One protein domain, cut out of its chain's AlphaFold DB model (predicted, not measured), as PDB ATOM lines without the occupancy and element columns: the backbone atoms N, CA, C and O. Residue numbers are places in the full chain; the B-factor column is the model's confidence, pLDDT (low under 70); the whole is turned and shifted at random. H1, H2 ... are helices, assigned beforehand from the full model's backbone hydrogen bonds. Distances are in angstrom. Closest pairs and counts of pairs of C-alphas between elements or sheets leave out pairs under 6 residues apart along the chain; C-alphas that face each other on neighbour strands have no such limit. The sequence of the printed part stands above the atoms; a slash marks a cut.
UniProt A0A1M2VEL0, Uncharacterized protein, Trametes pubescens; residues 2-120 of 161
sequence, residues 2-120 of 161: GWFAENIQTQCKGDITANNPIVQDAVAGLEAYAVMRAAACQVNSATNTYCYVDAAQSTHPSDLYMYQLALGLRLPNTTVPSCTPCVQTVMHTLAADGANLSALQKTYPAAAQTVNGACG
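AT A GLANCE: This is residues 2 to 120 of the 161 residues of an uncharacterized protein of Trametes pubescens (UniProt A0A1M2VEL0). What shape do these coordinates make? A long kinked helix, H3, joins a small head, where H1 folds back beside it and H2 sits at the tip, to a larger body. There H5, H6 and H7 lie side by side as a three-helix bundle, and H4 packs on H5. What is it built of? The printed part has 119 residues with seven named helices, H1 to H7 in chain order, and no named strand: all helix. It is compact, with a radius of gyration of the C-alphas of 15.3 A, and elongated, spanning 47 by 28 by 24 A.

IN THESE COORDINATES: Where is the longest helix? H3, residues 21 to 40, measures 25.2 A from C-alpha 21 at (131.296, 95.062, 152.982), with a kink of 54 degrees near residue 34. Where are the others? H1 is residues 2 to 11, H2 13 to 17, H4 51 to 57, H5 61 to 71, H6 85 to 100, 24.5 A, and H7 102 to 119, 25.9 A, ending at (141.009, 77.885, 124.770).

HOW THE PARTS SIT: What touches H3? Among others, H1 touches its residues 23 to 31 alone, opposite ways at a shallow tilt of 3 degrees, C-alphas 5 and 30 closest at 5.4 A. H5 touches it at a steep tilt of 58 degrees, C-alphas 32 and 70 closest at 5.6 A. How regular are the backbones? Every O i to N i+4 pair is within hydrogen-bond range in H1, H2 and H4, but 14 of 16 in H3, 9 of 12 in H6, 10 of 14 in H7 and 0 of 7 in H5, where 7 of 8 O i to N i+3 pairs are.

THE WHOLE: How large is it? The C-alphas farthest apart, of Gly 14 and Ala 46, are 49.1 A apart. Any cut, long link or low confidence? The printed part has no cut, H5 to H6 is a long link, and no printed residue is under 70.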
ATOM      1  N   GLY A   2     118.978  79.425 150.329       81.38
ATOM      2  CA  GLY A   2     118.114  80.567 149.965       81.38
ATOM      3  C   GLY A   2     117.389  81.243 151.136       81.38
ATOM      4  O   GLY A   2     117.521  82.447 151.303       81.38
ATOM      5  N   TRP A   3     116.754  80.471 152.028       88.19
ATOM      6  CA  TRP A   3     116.062  81.031 153.203       88.19
ATOM      7  C   TRP A   3     116.976  81.884 154.102       88.19
ATOM      8  O   TRP A   3     116.537  82.858 154.708       88.19
ATOM      9  N   PHE A   4     118.259  81.523 154.207       89.38
ATOM     10  CA  PHE A   4     119.207  82.246 155.048       89.38
ATOM     11  C   PHE A   4     119.704  83.520 154.355       89.38
ATOM     12  O   PHE A   4     119.875  84.537 155.024       89.38
ATOM     13  N   ALA A   5     119.850  83.493 153.023       88.56
ATOM     14  CA  ALA A   5     120.114  84.693 152.228       88.56
ATOM     15  C   ALA A   5     118.978  85.723 152.391       88.56
ATOM     16  O   ALA A   5     119.242  86.879 152.719       88.56
ATOM     17  N   GLU A   6     117.717  85.288 152.284       90.69
ATOM     18  CA  GLU A   6     116.529  86.133 152.502       90.69
ATOM     19  C   GLU A   6     116.470  86.703 153.930       90.69
ATOM     20  O   GLU A   6     116.152  87.881 154.143       90.69
ATOM     21  N   ASN A   7     116.821  85.888 154.929       93.75
ATOM     22  CA  ASN A   7     116.849  86.330 156.317       93.75
ATOM     23  C   ASN A   7     117.922  87.403 156.558       93.75
ATOM     24  O   ASN A   7     117.615  88.417 157.182       93.75
ATOM     25  N   ILE A   8     119.149  87.242 156.040       92.69
ATOM     26  CA  ILE A   8     120.188  88.285 156.158       92.69
ATOM     27  C   ILE A   8     119.744  89.580 155.475       92.69
ATOM     28  O   ILE A   8     119.894  90.651 156.060       92.69
ATOM     29  N   GLN A   9     119.145  89.503 154.283       91.88
ATOM     30  CA  GLN A   9     118.653  90.695 153.584       91.88
ATOM     31  C   GLN A   9     117.603  91.466 154.396       91.88
ATOM     32  O   GLN A   9     117.549  92.696 154.351       91.88
ATOM     33  N   THR A  10     116.797  90.746 155.178       95.25
ATOM     34  CA  THR A  10     115.765  91.334 156.037       95.25
ATOM     35  C   THR A  10     116.351  91.910 157.328       95.25
ATOM     36  O   THR A  10     116.089  93.066 157.660       95.25
ATOM     37  N   GLN A  11     117.156  91.128 158.053       95.88
ATOM     38  CA  GLN A  11     117.669  91.506 159.375       95.88
ATOM     39  C   GLN A  11     118.798  92.541 159.299       95.88
ATOM     40  O   GLN A  11     118.888  93.424 160.148       95.88
ATOM     41  N   CYS A  12     119.632  92.482 158.261       94.75
ATOM     42  CA  CYS A  12     120.781  93.370 158.073       94.75
ATOM     43  C   CYS A  12     120.499  94.488 157.058       94.75
ATOM     44  O   CYS A  12     121.423  95.065 156.487       94.75
ATOM     45  N   LYS A  13     119.224  94.831 156.824       95.19
ATOM     46  CA  LYS A  13     118.820  95.839 155.830       95.19
ATOM     47  C   LYS A  13     119.526  97.190 156.016       95.19
ATOM     48  O   LYS A  13     119.877  97.842 155.032       95.19
ATOM     49  N   GLY A  14     119.738  97.608 157.267       96.62
ATOM     50  CA  GLY A  14     120.472  98.836 157.599       96.62
ATOM     51  C   GLY A  14     121.917  98.806 157.097       96.62
ATOM     52  O   GLY A  14     122.334  99.708 156.375       96.62
ATOM     53  N   ASP A  15     122.638  97.728 157.395       95.69
ATOM     54  CA  ASP A  15     124.019  97.521 156.950       95.69
ATOM     55  C   ASP A  15     124.138  97.386 155.429       95.69
ATOM     56  O   ASP A  15     125.074  97.918 154.833       95.69
ATOM     57  N   ILE A  16     123.166  96.740 154.780       93.69
ATOM     58  CA  ILE A  16     123.101  96.648 153.313       93.69
ATOM     59  C   ILE A  16     122.936  98.042 152.703       93.69
ATOM     60  O   ILE A  16     123.635  98.395 151.755       93.69
ATOM     61  N   THR A  17     122.058  98.865 153.281       94.62
ATOM     62  CA  THR A  17     121.833 100.247 152.824       94.62
ATOM     63  C   THR A  17     123.081 101.109 153.044       94.62
ATOM     64  O   THR A  17     123.388 101.979 152.231       94.62
ATOM     65  N   ALA A  18     123.840 100.830 154.106       96.44
ATOM     66  CA  ALA A  18     125.118 101.464 154.405       96.44
ATOM     67  C   ALA A  18     126.304 100.906 153.589       96.44
ATOM     68  O   ALA A  18     127.426 101.372 153.772       96.44
ATOM     69  N   ASN A  19     126.083  99.937 152.688       93.19
ATOM     70  CA  ASN A  19     127.133  99.232 151.943       93.19
ATOM     71  C   ASN A  19     128.222  98.618 152.841       93.19
ATOM     72  O   ASN A  19     129.406  98.651 152.506       93.19
ATOM     73  N   ASN A  20     127.834  98.041 153.980       95.31
ATOM     74  CA  ASN A  20     128.765  97.324 154.842       95.31
ATOM     75  C   ASN A  20     129.359  96.115 154.083       95.31
ATOM     76  O   ASN A  20     128.606  95.203 153.725       95.31
ATOM     77  N   PRO A  21     130.685  96.069 153.848       91.94
ATOM     78  CA  PRO A  21     131.296  95.062 152.982       91.94
ATOM     79  C   PRO A  21     131.118  93.638 153.517       91.94
ATOM     80  O   PRO A  21     130.865  92.726 152.741       91.94
ATOM     81  N   ILE A  22     131.148  93.446 154.839       93.00
ATOM     82  CA  ILE A  22     131.009  92.118 155.456       93.00
ATOM     83  C   ILE A  22     129.617  91.540 155.179       93.00
ATOM     84  O   ILE A  22     129.476  90.356 154.879       93.00
ATOM     85  N   VAL A  23     128.579  92.378 155.267       93.19
ATOM     86  CA  VAL A  23     127.196  91.949 155.023       93.19
ATOM     87  C   VAL A  23     126.960  91.702 153.536       93.19
ATOM     88  O   VAL A  23     126.329  90.708 153.185       93.19
ATOM     89  N   GLN A  24     127.500  92.556 152.664       90.38
ATOM     90  CA  GLN A  24     127.399  92.373 151.214       90.38
ATOM     91  C   GLN A  24     128.074  91.067 150.768       90.38
ATOM     92  O   GLN A  24     127.470  90.289 150.029       90.38
ATOM     93  N   ASP A  25     129.276  90.784 151.274       90.81
ATOM     94  CA  ASP A  25     130.002  89.546 150.977       90.81
ATOM     95  C   ASP A  25     129.264  88.316 151.520       90.81
ATOM     96  O   ASP A  25     129.186  87.286 150.845       90.81
ATOM     97  N   ALA A  26     128.662  88.418 152.711       91.88
ATOM     98  CA  ALA A  26     127.846  87.346 153.272       91.88
ATOM     99  C   ALA A  26     126.613  87.053 152.404       91.88
ATOM    100  O   ALA A  26     126.354  85.891 152.095       91.88
ATOM    101  N   VAL A  27     125.873  88.080 151.967       90.88
ATOM    102  CA  VAL A  27     124.726  87.909 151.058       90.88
ATOM    103  C   VAL A  27     125.178  87.265 149.745       90.88
ATOM    104  O   VAL A  27     124.621  86.239 149.357       90.88
ATOM    105  N   ALA A  28     126.229  87.797 149.113       90.12
ATOM    106  CA  ALA A  28     126.756  87.267 147.859       90.12
ATOM    107  C   ALA A  28     127.193  85.798 147.987       90.12
ATOM    108  O   ALA A  28     126.855  84.972 147.139       90.12
ATOM    109  N   GLY A  29     127.891  85.442 149.070       91.62
ATOM    110  CA  GLY A  29     128.309  84.066 149.334       91.62
ATOM    111  C   GLY A  29     127.135  83.108 149.552       91.62
ATOM    112  O   GLY A  29     127.169  81.968 149.082       91.62
ATOM    113  N   LEU A  30     126.072  83.554 150.226       92.88
ATOM    114  CA  LEU A  30     124.880  82.736 150.463       92.88
ATOM    115  C   LEU A  30     124.047  82.515 149.201       92.88
ATOM    116  O   LEU A  30     123.556  81.401 148.995       92.88
ATOM    117  N   GLU A  31     123.916  83.540 148.360       91.62
ATOM    118  CA  GLU A  31     123.281  83.439 147.043       91.62
ATOM    119  C   GLU A  31     124.083  82.505 146.124       91.62
ATOM    120  O   GLU A  31     123.527  81.590 145.513       91.62
ATOM    121  N   ALA A  32     125.410  82.659 146.096       93.12
ATOM    122  CA  ALA A  32     126.307  81.868 145.258       93.12
ATOM    123  C   ALA A  32     126.510  80.418 145.735       93.12
ATOM    124  O   ALA A  32     126.969  79.575 144.963       93.12
ATOM    125  N   TYR A  33     126.169  80.084 146.984       92.94
ATOM    126  CA  TYR A  33     126.465  78.772 147.571       92.94
ATOM    127  C   TYR A  33     125.966  77.597 146.718       92.94
ATOM    128  O   TYR A  33     126.663  76.590 146.574       92.94
ATOM    129  N   ALA A  34     124.757  77.705 146.157       92.19
ATOM    130  CA  ALA A  34     124.170  76.630 145.362       92.19
ATOM    131  C   ALA A  34     124.996  76.342 144.097       92.19
ATOM    132  O   ALA A  34     125.381  75.191 143.882       92.19
ATOM    133  N   VAL A  35     125.335  77.383 143.325       92.56
ATOM    134  CA  VAL A  35     126.133  77.233 142.100       92.56
ATOM    135  C   VAL A  35     127.570  76.821 142.413       92.56
ATOM    136  O   VAL A  35     128.125  75.956 141.742       92.56
ATOM    137  N   MET A  36     128.170  77.358 143.481       93.38
ATOM    138  CA  MET A  36     129.525  76.982 143.890       93.38
ATOM    139  C   MET A  36     129.601  75.511 144.286       93.38
ATOM    140  O   MET A  36     130.536  74.814 143.897       93.38
ATOM    141  N   ARG A  37     128.597  75.014 145.017       93.88
ATOM    142  CA  ARG A  37     128.491  73.592 145.344       93.88
ATOM    143  C   ARG A  37     128.314  72.749 144.083       93.88
ATOM    144  O   ARG A  37     128.978  71.726 143.957       93.88
ATOM    145  N   ALA A  38     127.459  73.170 143.152       93.94
ATOM    146  CA  ALA A  38     127.264  72.462 141.889       93.94
ATOM    147  C   ALA A  38     128.560  72.398 141.063       93.94
ATOM    148  O   ALA A  38     128.896  71.336 140.545       93.94
ATOM    149  N   ALA A  39     129.318  73.495 140.995       94.06
ATOM    150  CA  ALA A  39     130.608  73.556 140.317       94.06
ATOM    151  C   ALA A  39     131.668  72.677 141.007       94.06
ATOM    152  O   ALA A  39     132.394  71.943 140.343       94.06
ATOM    153  N   ALA A  40     131.739  72.696 142.342       92.81
ATOM    154  CA  ALA A  40     132.684  71.875 143.105       92.81
ATOM    155  C   ALA A  40     132.395  70.367 142.999       92.81
ATOM    156  O   ALA A  40     133.310  69.553 143.089       92.81
ATOM    157  N   CYS A  41     131.131  69.989 142.785       94.38
ATOM    158  CA  CYS A  41     130.726  68.600 142.582       94.38
ATOM    159  C   CYS A  41     130.977  68.077 141.158       94.38
ATOM    160  O   CYS A  41     130.667  66.912 140.904       94.38
ATOM    161  N   GLN A  42     131.521  68.883 140.238       94.62
ATOM    162  CA  GLN A  42     131.852  68.408 138.894       94.62
ATOM    163  C   GLN A  42     132.999  67.398 138.944       94.62
ATOM    164  O   GLN A  42     134.012  67.608 139.616       94.62
ATOM    165  N   VAL A  43     132.819  66.290 138.230       93.94
ATOM    166  CA  VAL A  43     133.749  65.159 138.212       93.94
ATOM    167  C   VAL A  43     134.460  65.116 136.870       93.94
ATOM    168  O   VAL A  43     133.835  65.231 135.817       93.94
ATOM    169  N   ASN A  44     135.767  64.905 136.918       92.62
ATOM    170  CA  ASN A  44     136.566  64.595 135.753       92.62
ATOM    171  C   ASN A  44     136.463  63.094 135.451       92.62
ATOM    172  O   ASN A  44     136.935  62.255 136.221       92.62
ATOM    173  N   SER A  45     135.856  62.738 134.320       90.25
ATOM    174  CA  SER A  45     135.691  61.338 133.911       90.25
ATOM    175  C   SER A  45     137.005  60.648 133.526       90.25
ATOM    176  O   SER A  45     137.058  59.421 133.530       90.25
ATOM    177  N   ALA A  46     138.065  61.403 133.220       89.00
ATOM    178  CA  ALA A  46     139.365  60.837 132.859       89.00
ATOM    179  C   ALA A  46     140.153  60.347 134.086       89.00
ATOM    180  O   ALA A  46     140.814  59.313 134.029       89.00
ATOM    181  N   THR A  47     140.075  61.078 135.197       88.88
ATOM    182  CA  THR A  47     140.818  60.810 136.442       88.88
ATOM    183  C   THR A  47     139.946  60.194 137.536       88.88
ATOM    184  O   THR A  47     140.478  59.672 138.512       88.88
ATOM    185  N   ASN A  48     138.616  60.204 137.372       91.88
ATOM    186  CA  ASN A  48     137.634  59.817 138.392       91.88
ATOM    187  C   ASN A  48     137.769  60.616 139.704       91.88
ATOM    188  O   ASN A  48     137.492  60.107 140.791       91.88
ATOM    189  N   THR A  49     138.182  61.879 139.605       93.31
ATOM    190  CA  THR A  49     138.336  62.826 140.722       93.31
ATOM    191  C   THR A  49     137.472  64.069 140.500       93.31
ATOM    192  O   THR A  49     136.914  64.286 139.424       93.31
ATOM    193  N   TYR A  50     137.313  64.903 141.531       95.12
ATOM    194  CA  TYR A  50     136.626  66.187 141.378       95.12
ATOM    195  C   TYR A  50     137.487  67.170 140.589       95.12
ATOM    196  O   TYR A  50     138.669  67.340 140.889       95.12
ATOM    197  N   CYS A  51     136.869  67.911 139.671       95.06
ATOM    198  CA  CYS A  51     137.539  68.953 138.895       95.06
ATOM    199  C   CYS A  51     138.213  70.011 139.779       95.06
ATOM    200  O   CYS A  51     139.248  70.563 139.416       95.06
ATOM    201  N   TYR A  52     137.652  70.282 140.961       94.81
ATOM    202  CA  TYR A  52     138.272  71.172 141.940       94.81
ATOM    203  C   TYR A  52     139.599  70.610 142.477       94.81
ATOM    204  O   TYR A  52     140.569  71.348 142.627       94.81
ATOM    205  N   VAL A  53     139.652  69.301 142.742       94.00
ATOM    206  CA  VAL A  53     140.861  68.622 143.234       94.00
ATOM    207  C   VAL A  53     141.932  68.604 142.148       94.00
ATOM    208  O   VAL A  53     143.081  68.920 142.441       94.00
ATOM    209  N   ASP A  54     141.557  68.324 140.901       91.94
ATOM    210  CA  ASP A  54     142.490  68.349 139.768       91.94
ATOM    211  C   ASP A  54     143.077  69.750 139.549       91.94
ATOM    212  O   ASP A  54     144.289  69.906 139.404       91.94
ATOM    213  N   ALA A  55     142.235  70.785 139.611       92.81
ATOM    214  CA  ALA A  55     142.677  72.174 139.523       92.81
ATOM    215  C   ALA A  55     143.634  72.550 140.666       92.81
ATOM    216  O   ALA A  55     144.621  73.247 140.436       92.81
ATOM    217  N   ALA A  56     143.371  72.075 141.888       92.44
ATOM    218  CA  ALA A  56     144.212  72.341 143.052       92.44
ATOM    219  C   ALA A  56     145.554  71.595 143.026       92.44
ATOM    220  O   ALA A  56     146.528  72.084 143.594       92.44
ATOM    221  N   GLN A  57     145.614  70.427 142.383       91.50
ATOM    222  CA  GLN A  57     146.844  69.644 142.234       91.50
ATOM    223  C   GLN A  57     147.676  70.040 141.008       91.50
ATOM    224  O   GLN A  57     148.827  69.620 140.891       91.50
ATOM    225  N   SER A  58     147.121  70.843 140.098       87.94
ATOM    226  CA  SER A  58     147.841  71.350 138.933       87.94
ATOM    227  C   SER A  58     149.064  72.177 139.342       87.94
ATOM    228  O   SER A  58     148.996  73.022 140.235       87.94
ATOM    229  N   THR A  59     150.168  72.013 138.609       82.00
ATOM    230  CA  THR A  59     151.373  72.854 138.727       82.00
ATOM    231  C   THR A  59     151.059  74.345 138.550       82.00
ATOM    232  O   THR A  59     151.737  75.203 139.116       82.00
ATOM    233  N   HIS A  60     150.007  74.657 137.788       82.25
ATOM    234  CA  HIS A  60     149.475  76.002 137.611       82.25
ATOM    235  C   HIS A  60     147.973  75.991 137.937       82.25
ATOM    236  O   HIS A  60     147.164  75.648 137.073       82.25
ATOM    237  N   PRO A  61     147.573  76.345 139.173       88.44
ATOM    238  CA  PRO A  61     146.190  76.222 139.637       88.44
ATOM    239  C   PRO A  61     145.318  77.420 139.216       88.44
ATOM    240  O   PRO A  61     144.480  77.907 139.974       88.44
ATOM    241  N   SER A  62     145.515  77.931 138.001       92.00
ATOM    242  CA  SER A  62     144.765  79.056 137.423       92.00
ATOM    243  C   SER A  62     143.269  78.764 137.294       92.00
ATOM    244  O   SER A  62     142.448  79.672 137.416       92.00
ATOM    245  N   ASP A  63     142.896  77.499 137.115       93.69
ATOM    246  CA  ASP A  63     141.495  77.084 137.019       93.69
ATOM    247  C   ASP A  63     140.724  77.296 138.334       93.69
ATOM    248  O   ASP A  63     139.503  77.463 138.319       93.69
ATOM    249  N   LEU A  64     141.413  77.382 139.482       94.25
ATOM    250  CA  LEU A  64     140.770  77.685 140.766       94.25
ATOM    251  C   LEU A  64     140.139  79.082 140.800       94.25
ATOM    252  O   LEU A  64     139.181  79.302 141.547       94.25
ATOM    253  N   TYR A  65     140.631  80.029 139.994       94.75
ATOM    254  CA  TYR A  65     140.047  81.368 139.921       94.75
ATOM    255  C   TYR A  65     138.630  81.359 139.333       94.75
ATOM    256  O   TYR A  65     137.836  82.246 139.635       94.75
ATOM    257  N   MET A  66     138.263  80.333 138.559       94.50
ATOM    258  CA  MET A  66     136.922  80.220 137.975       94.50
ATOM    259  C   MET A  66     135.850  80.013 139.049       94.50
ATOM    260  O   MET A  66     134.762  80.574 138.959       94.50
ATOM    261  N   TYR A  67     136.176  79.293 140.124       94.12
ATOM    262  CA  TYR A  67     135.259  79.063 141.247       94.12
ATOM    263  C   TYR A  67     134.969  80.340 142.048       94.12
ATOM    264  O   TYR A  67     133.959  80.423 142.744       94.12
ATOM    265  N   GLN A  68     135.837  81.345 141.940       93.25
ATOM    266  CA  GLN A  68     135.713  82.620 142.649       93.25
ATOM    267  C   GLN A  68     134.792  83.602 141.912       93.25
ATOM    268  O   GLN A  68     134.302  84.557 142.517       93.25
ATOM    269  N   LEU A  69     134.486  83.345 140.634       94.50
ATOM    270  CA  LEU A  69     133.607  84.195 139.826       94.50
ATOM    271  C   LEU A  69     132.219  84.338 140.453       94.50
ATOM    272  O   LEU A  69     131.650  85.431 140.433       94.50
ATOM    273  N   ALA A  70     131.700  83.253 141.041       92.44
ATOM    274  CA  ALA A  70     130.394  83.226 141.700       92.44
ATOM    275  C   ALA A  70     130.315  84.188 142.896       92.44
ATOM    276  O   ALA A  70     129.246  84.711 143.189       92.44
ATOM    277  N   LEU A  71     131.455  84.471 143.533       91.88
ATOM    278  CA  LEU A  71     131.579  85.405 144.652       91.88
ATOM    279  C   LEU A  71     131.794  86.858 144.202       91.88
ATOM    280  O   LEU A  71     132.021  87.731 145.031       91.88
ATOM    281  N   GLY A  72     131.761  87.143 142.898       91.38
ATOM    282  CA  GLY A  72     131.992  88.497 142.386       91.38
ATOM    283  C   GLY A  72     133.469  88.889 142.294       91.38
ATOM    284  O   GLY A  72     133.781  90.039 141.974       91.38
ATOM    285  N   LEU A  73     134.384  87.935 142.478       92.50
ATOM    286  CA  LEU A  73     135.809  88.135 142.238       92.50
ATOM    287  C   LEU A  73     136.108  88.005 140.745       92.50
ATOM    288  O   LEU A  73     135.671  87.067 140.078       92.50
ATOM    289  N   ARG A  74     136.839  88.975 140.197       93.50
ATOM    290  CA  ARG A  74     137.197  88.983 138.776       93.50
ATOM    291  C   ARG A  74     138.312  87.990 138.483       93.50
ATOM    292  O   ARG A  74     139.240  87.845 139.274       93.50
ATOM    293  N   LEU A  75     138.250  87.388 137.297       94.50
ATOM    294  CA  LEU A  75     139.349  86.589 136.772       94.50
ATOM    295  C   LEU A  75     140.575  87.491 136.546       94.50
ATOM    296  O   LEU A  75     140.444  88.507 135.857       94.50
ATOM    297  N   PRO A  76     141.759  87.159 137.087       92.62
ATOM    298  CA  PRO A  76     142.979  87.891 136.772       92.62
ATOM    299  C   PRO A  76     143.288  87.839 135.271       92.62
ATOM    300  O   PRO A  76     143.207  86.775 134.657       92.62
ATOM    301  N   ASN A  77     143.721  88.957 134.685       86.19
ATOM    302  CA  ASN A  77     144.056  89.024 133.253       86.19
ATOM    303  C   ASN A  77     145.224  88.102 132.853       86.19
ATOM    304  O   ASN A  77     145.374  87.768 131.686       86.19
ATOM    305  N   THR A  78     146.052  87.701 133.818       87.38
ATOM    306  CA  THR A  78     147.184  86.780 133.640       87.38
ATOM    307  C   THR A  78     146.799  85.312 133.841       87.38
ATOM    308  O   THR A  78     147.677  84.455 133.912       87.38
ATOM    309  N   THR A  79     145.505  85.005 133.973       91.06
ATOM    310  CA  THR A  79     145.034  83.625 134.129       91.06
ATOM    311  C   THR A  79     145.290  82.840 132.850       91.06
ATOM    312  O   THR A  79     144.833  83.228 131.778       91.06
ATOM    313  N   VAL A  80     145.974  81.705 132.985       92.06
ATOM    314  CA  VAL A  80     146.206  80.755 131.893       92.06
ATOM    315  C   VAL A  80     145.328  79.525 132.140       92.06
ATOM    316  O   VAL A  80     145.741  78.651 132.900       92.06
ATOM    317  N   PRO A  81     144.096  79.465 131.607       93.19
ATOM    318  CA  PRO A  81     143.209  78.323 131.822       93.19
ATOM    319  C   PRO A  81     143.800  77.048 131.207       93.19
ATOM    320  O   PRO A  81     144.413  77.100 130.143       93.19
ATOM    321  N   SER A  82     143.583  75.894 131.845       92.88
ATOM    322  CA  SER A  82     144.096  74.606 131.343       92.88
ATOM    323  C   SER A  82     143.381  74.097 130.086       92.88
ATOM    324  O   SER A  82     143.836  73.135 129.469       92.88
ATOM    325  N   CYS A  83     142.253  74.715 129.715       93.56
ATOM    326  CA  CYS A  83     141.408  74.326 128.581       93.56
ATOM    327  C   CYS A  83     140.944  72.861 128.631       93.56
ATOM    328  O   CYS A  83     140.696  72.226 127.607       93.56
ATOM    329  N   THR A  84     140.818  72.319 129.843       92.50
ATOM    330  CA  THR A  84     140.343  70.956 130.087       92.50
ATOM    331  C   THR A  84     138.812  70.879 130.063       92.50
ATOM    332  O   THR A  84     138.135  71.893 130.272       92.50
ATOM    333  N   PRO A  85     138.231  69.675 129.902       92.44
ATOM    334  CA  PRO A  85     136.791  69.475 130.070       92.44
ATOM    335  C   PRO A  85     136.268  70.004 131.413       92.44
ATOM    336  O   PRO A  85     135.177  70.555 131.469       92.44
ATOM    337  N   CYS A  86     137.073  69.934 132.478       94.44
ATOM    338  CA  CYS A  86     136.726  70.506 133.777       94.44
ATOM    339  C   CYS A  86     136.471  72.015 133.725       94.44
ATOM    340  O   CYS A  86     135.475  72.475 134.280       94.44
ATOM    341  N   VAL A  87     137.326  72.781 133.038       94.94
ATOM    342  CA  VAL A  87     137.111  74.223 132.837       94.94
ATOM    343  C   VAL A  87     135.786  74.463 132.124       94.94
ATOM    344  O   VAL A  87     134.992  75.303 132.552       94.94
ATOM    345  N   GLN A  88     135.530  73.705 131.058       94.06
ATOM    346  CA  GLN A  88     134.309  73.833 130.274       94.06
ATOM    347  C   GLN A  88     133.062  73.550 131.122       94.06
ATOM    348  O   GLN A  88     132.125  74.347 131.123       94.06
ATOM    349  N   THR A  89     133.065  72.455 131.883       93.31
ATOM    350  CA  THR A  89     131.939  72.061 132.734       93.31
ATOM    351  C   THR A  89     131.711  73.050 133.874       93.31
ATOM    352  O   THR A  89     130.572  73.452 134.094       93.31
ATOM    353  N   VAL A  90     132.763  73.504 134.563       94.38
ATOM    354  CA  VAL A  90     132.651  74.493 135.651       94.38
ATOM    355  C   VAL A  90     132.062  75.803 135.137       94.38
ATOM    356  O   VAL A  90     131.111  76.325 135.715       94.38
ATOM    357  N   MET A  91     132.585  76.320 134.024       95.00
ATOM    358  CA  MET A  91     132.080  77.551 133.416       95.00
ATOM    359  C   MET A  91     130.644  77.382 132.910       95.00
ATOM    360  O   MET A  91     129.828  78.277 133.103       95.00
ATOM    361  N   HIS A  92     130.289  76.222 132.350       93.81
ATOM    362  CA  HIS A  92     128.907  75.912 131.980       93.81
ATOM    363  C   HIS A  92     127.968  75.900 133.198       93.81
ATOM    364  O   HIS A  92     126.884  76.478 133.143       93.81
ATOM    365  N   THR A  93     128.376  75.292 134.317       93.06
ATOM    366  CA  THR A  93     127.603  75.321 135.570       93.06
ATOM    367  C   THR A  93     127.397  76.752 136.065       93.06
ATOM    368  O   THR A  93     126.288  77.116 136.442       93.06
ATOM    369  N   LEU A  94     128.436  77.591 136.008       93.44
ATOM    370  CA  LEU A  94     128.332  79.009 136.355       93.44
ATOM    371  C   LEU A  94     127.402  79.772 135.397       93.44
ATOM    372  O   LEU A  94     126.610  80.600 135.842       93.44
ATOM    373  N   ALA A  95     127.459  79.487 134.095       92.62
ATOM    374  CA  ALA A  95     126.614  80.134 133.095       92.62
ATOM    375  C   ALA A  95     125.120  79.847 133.285       92.62
ATOM    376  O   ALA A  95     124.303  80.731 133.019       92.62
ATOM    377  N   ALA A  96     124.779  78.635 133.732       89.94
ATOM    378  CA  ALA A  96     123.400  78.197 133.933       89.94
ATOM    379  C   ALA A  96     122.689  78.987 135.044       89.94
ATOM    380  O   ALA A  96     121.533  79.371 134.881       89.94
ATOM    381  N   ASP A  97     123.394  79.285 136.138       84.25
ATOM    382  CA  ASP A  97     122.818  79.981 137.299       84.25
ATOM    383  C   ASP A  97     123.154  81.479 137.343       84.25
ATOM    384  O   ASP A  97     122.539  82.249 138.087       84.25
ATOM    385  N   GLY A  98     124.123  81.933 136.545       80.19
ATOM    386  CA  GLY A  98     124.639  83.295 136.642       80.19
ATOM    387  C   GLY A  98     123.669  84.391 136.217       80.19
ATOM    388  O   GLY A  98     123.897  85.549 136.558       80.19
ATOM    389  N   ALA A  99     122.556  84.051 135.564       81.50
ATOM    390  CA  ALA A  99     121.469  84.992 135.300       81.50
ATOM    391  C   ALA A  99     120.827  85.528 136.590       81.50
ATOM    392  O   ALA A  99     120.366  86.665 136.611       81.50
ATOM    393  N   ASN A 100     120.825  84.734 137.662       84.25
ATOM    394  CA  ASN A 100     120.159  85.063 138.924       84.25
ATOM    395  C   ASN A 100     121.123  85.631 139.978       84.25
ATOM    396  O   ASN A 100     120.691  86.041 141.050       84.25
ATOM    397  N   LEU A 101     122.427  85.660 139.685       89.19
ATOM    398  CA  LEU A 101     123.472  86.035 140.634       89.19
ATOM    399  C   LEU A 101     124.140  87.340 140.204       89.19
ATOM    400  O   LEU A 101     124.994  87.360 139.317       89.19
ATOM    401  N   SER A 102     123.786  88.440 140.871       87.94
ATOM    402  CA  SER A 102     124.284  89.784 140.533       87.94
ATOM    403  C   SER A 102     125.817  89.895 140.559       87.94
ATOM    404  O   SER A 102     126.410  90.621 139.758       87.94
ATOM    405  N   ALA A 103     126.473  89.152 141.455       89.62
ATOM    406  CA  ALA A 103     127.926  89.072 141.546       89.62
ATOM    407  C   ALA A 103     128.534  88.406 140.300       89.62
ATOM    408  O   ALA A 103     129.477  88.934 139.709       89.62
ATOM    409  N   LEU A 104     127.936  87.300 139.847       92.31
ATOM    410  CA  LEU A 104     128.404  86.533 138.697       92.31
ATOM    411  C   LEU A 104     128.145  87.263 137.370       92.31
ATOM    412  O   LEU A 104     128.994  87.237 136.481       92.31
ATOM    413  N   GLN A 105     127.042  88.010 137.257       92.06
ATOM    414  CA  GLN A 105     126.774  88.884 136.105       92.06
ATOM    415  C   GLN A 105     127.895  89.907 135.855       92.06
ATOM    416  O   GLN A 105     128.169  90.267 134.710       92.06
ATOM    417  N   LYS A 106     128.572  90.372 136.914       91.56
ATOM    418  CA  LYS A 106     129.651  91.374 136.825       91.56
ATOM    419  C   LYS A 106     131.011  90.774 136.456       91.56
ATOM    420  O   LYS A 106     131.885  91.506 135.974       91.56
ATOM    421  N   THR A 107     131.214  89.482 136.706       94.06
ATOM    422  CA  THR A 107     132.518  88.811 136.586       94.06
ATOM    423  C   THR A 107     132.583  87.831 135.426       94.06
ATOM    424  O   THR A 107     133.595  87.796 134.724       94.06
ATOM    425  N   TYR A 108     131.511  87.078 135.180       94.69
ATOM    426  CA  TYR A 108     131.488  86.010 134.188       94.69
ATOM    427  C   TYR A 108     131.737  86.490 132.753       94.69
ATOM    428  O   TYR A 108     132.528  85.842 132.076       94.69
ATOM    429  N   PRO A 109     131.153  87.602 132.248       94.00
ATOM    430  CA  PRO A 109     131.342  87.986 130.846       94.00
ATOM    431  C   PRO A 109     132.813  88.199 130.470       94.00
ATOM    432  O   PRO A 109     133.273  87.691 129.450       94.00
ATOM    433  N   ALA A 110     133.568  88.896 131.324       93.94
ATOM    434  CA  ALA A 110     134.998  89.108 131.120       93.94
ATOM    435  C   ALA A 110     135.781  87.790 131.243       93.94
ATOM    436  O   ALA A 110     136.649  87.508 130.422       93.94
ATOM    437  N   ALA A 111     135.431  86.946 132.217       94.88
ATOM    438  CA  ALA A 111     136.062  85.641 132.387       94.88
ATOM    439  C   ALA A 111     135.839  84.723 131.173       94.88
ATOM    440  O   ALA A 111     136.786  84.117 130.678       94.88
ATOM    441  N   ALA A 112     134.613  84.663 130.646       94.75
ATOM    442  CA  ALA A 112     134.274  83.885 129.461       94.75
ATOM    443  C   ALA A 112     135.045  84.367 128.225       94.75
ATOM    444  O   ALA A 112     135.499  83.545 127.434       94.75
ATOM    445  N   GLN A 113     135.254  85.678 128.076       93.88
ATOM    446  CA  GLN A 113     136.096  86.231 127.011       93.88
ATOM    447  C   GLN A 113     137.556  85.796 127.150       93.88
ATOM    448  O   GLN A 113     138.138  85.338 126.170       93.88
ATOM    449  N   THR A 114     138.141  85.887 128.348       94.12
ATOM    450  CA  THR A 114     139.514  85.423 128.605       94.12
ATOM    451  C   THR A 114     139.662  83.931 128.310       94.12
ATOM    452  O   THR A 114     140.594  83.529 127.618       94.12
ATOM    453  N   VAL A 115     138.719  83.109 128.779       95.00
ATOM    454  CA  VAL A 115     138.742  81.657 128.565       95.00
ATOM    455  C   VAL A 115     138.577  81.312 127.085       95.00
ATOM    456  O   VAL A 115     139.366  80.534 126.559       95.00
ATOM    457  N   ASN A 116     137.625  81.925 126.379       95.12
ATOM    458  CA  ASN A 116     137.442  81.711 124.939       95.12
ATOM    459  C   ASN A 116     138.633  82.226 124.111       95.12
ATOM    460  O   ASN A 116     138.977  81.644 123.086       95.12
ATOM    461  N   GLY A 117     139.292  83.298 124.554       94.25
ATOM    462  CA  GLY A 117     140.510  83.801 123.918       94.25
ATOM    463  C   GLY A 117     141.691  82.835 124.040       94.25
ATOM    464  O   GLY A 117     142.472  82.714 123.101       94.25
ATOM    465  N   ALA A 118     141.807  82.129 125.168       94.06
ATOM    466  CA  ALA A 118     142.894  81.185 125.425       94.06
ATOM    467  C   ALA A 118     142.619  79.766 124.892       94.06
ATOM    468  O   ALA A 118     143.520  79.124 124.364       94.06
ATOM    469  N   CYS A 119     141.382  79.281 125.024       94.50
ATOM    470  CA  CYS A 119     141.009  77.885 124.770       94.50
ATOM    471  C   CYS A 119     140.312  77.645 123.427       94.50
ATOM    472  O   CYS A 119     140.048  76.498 123.069       94.50
ATOM    473  N   GLY A 120     140.015  78.709 122.682       94.75
ATOM    474  CA  GLY A 120     139.314  78.648 121.405       94.75
ATOM    475  C   GLY A 120     137.930  79.289 121.460       94.75
ATOM    476  O   GLY A 120     137.269  79.354 122.500       94.75
TER     477      GLY A 120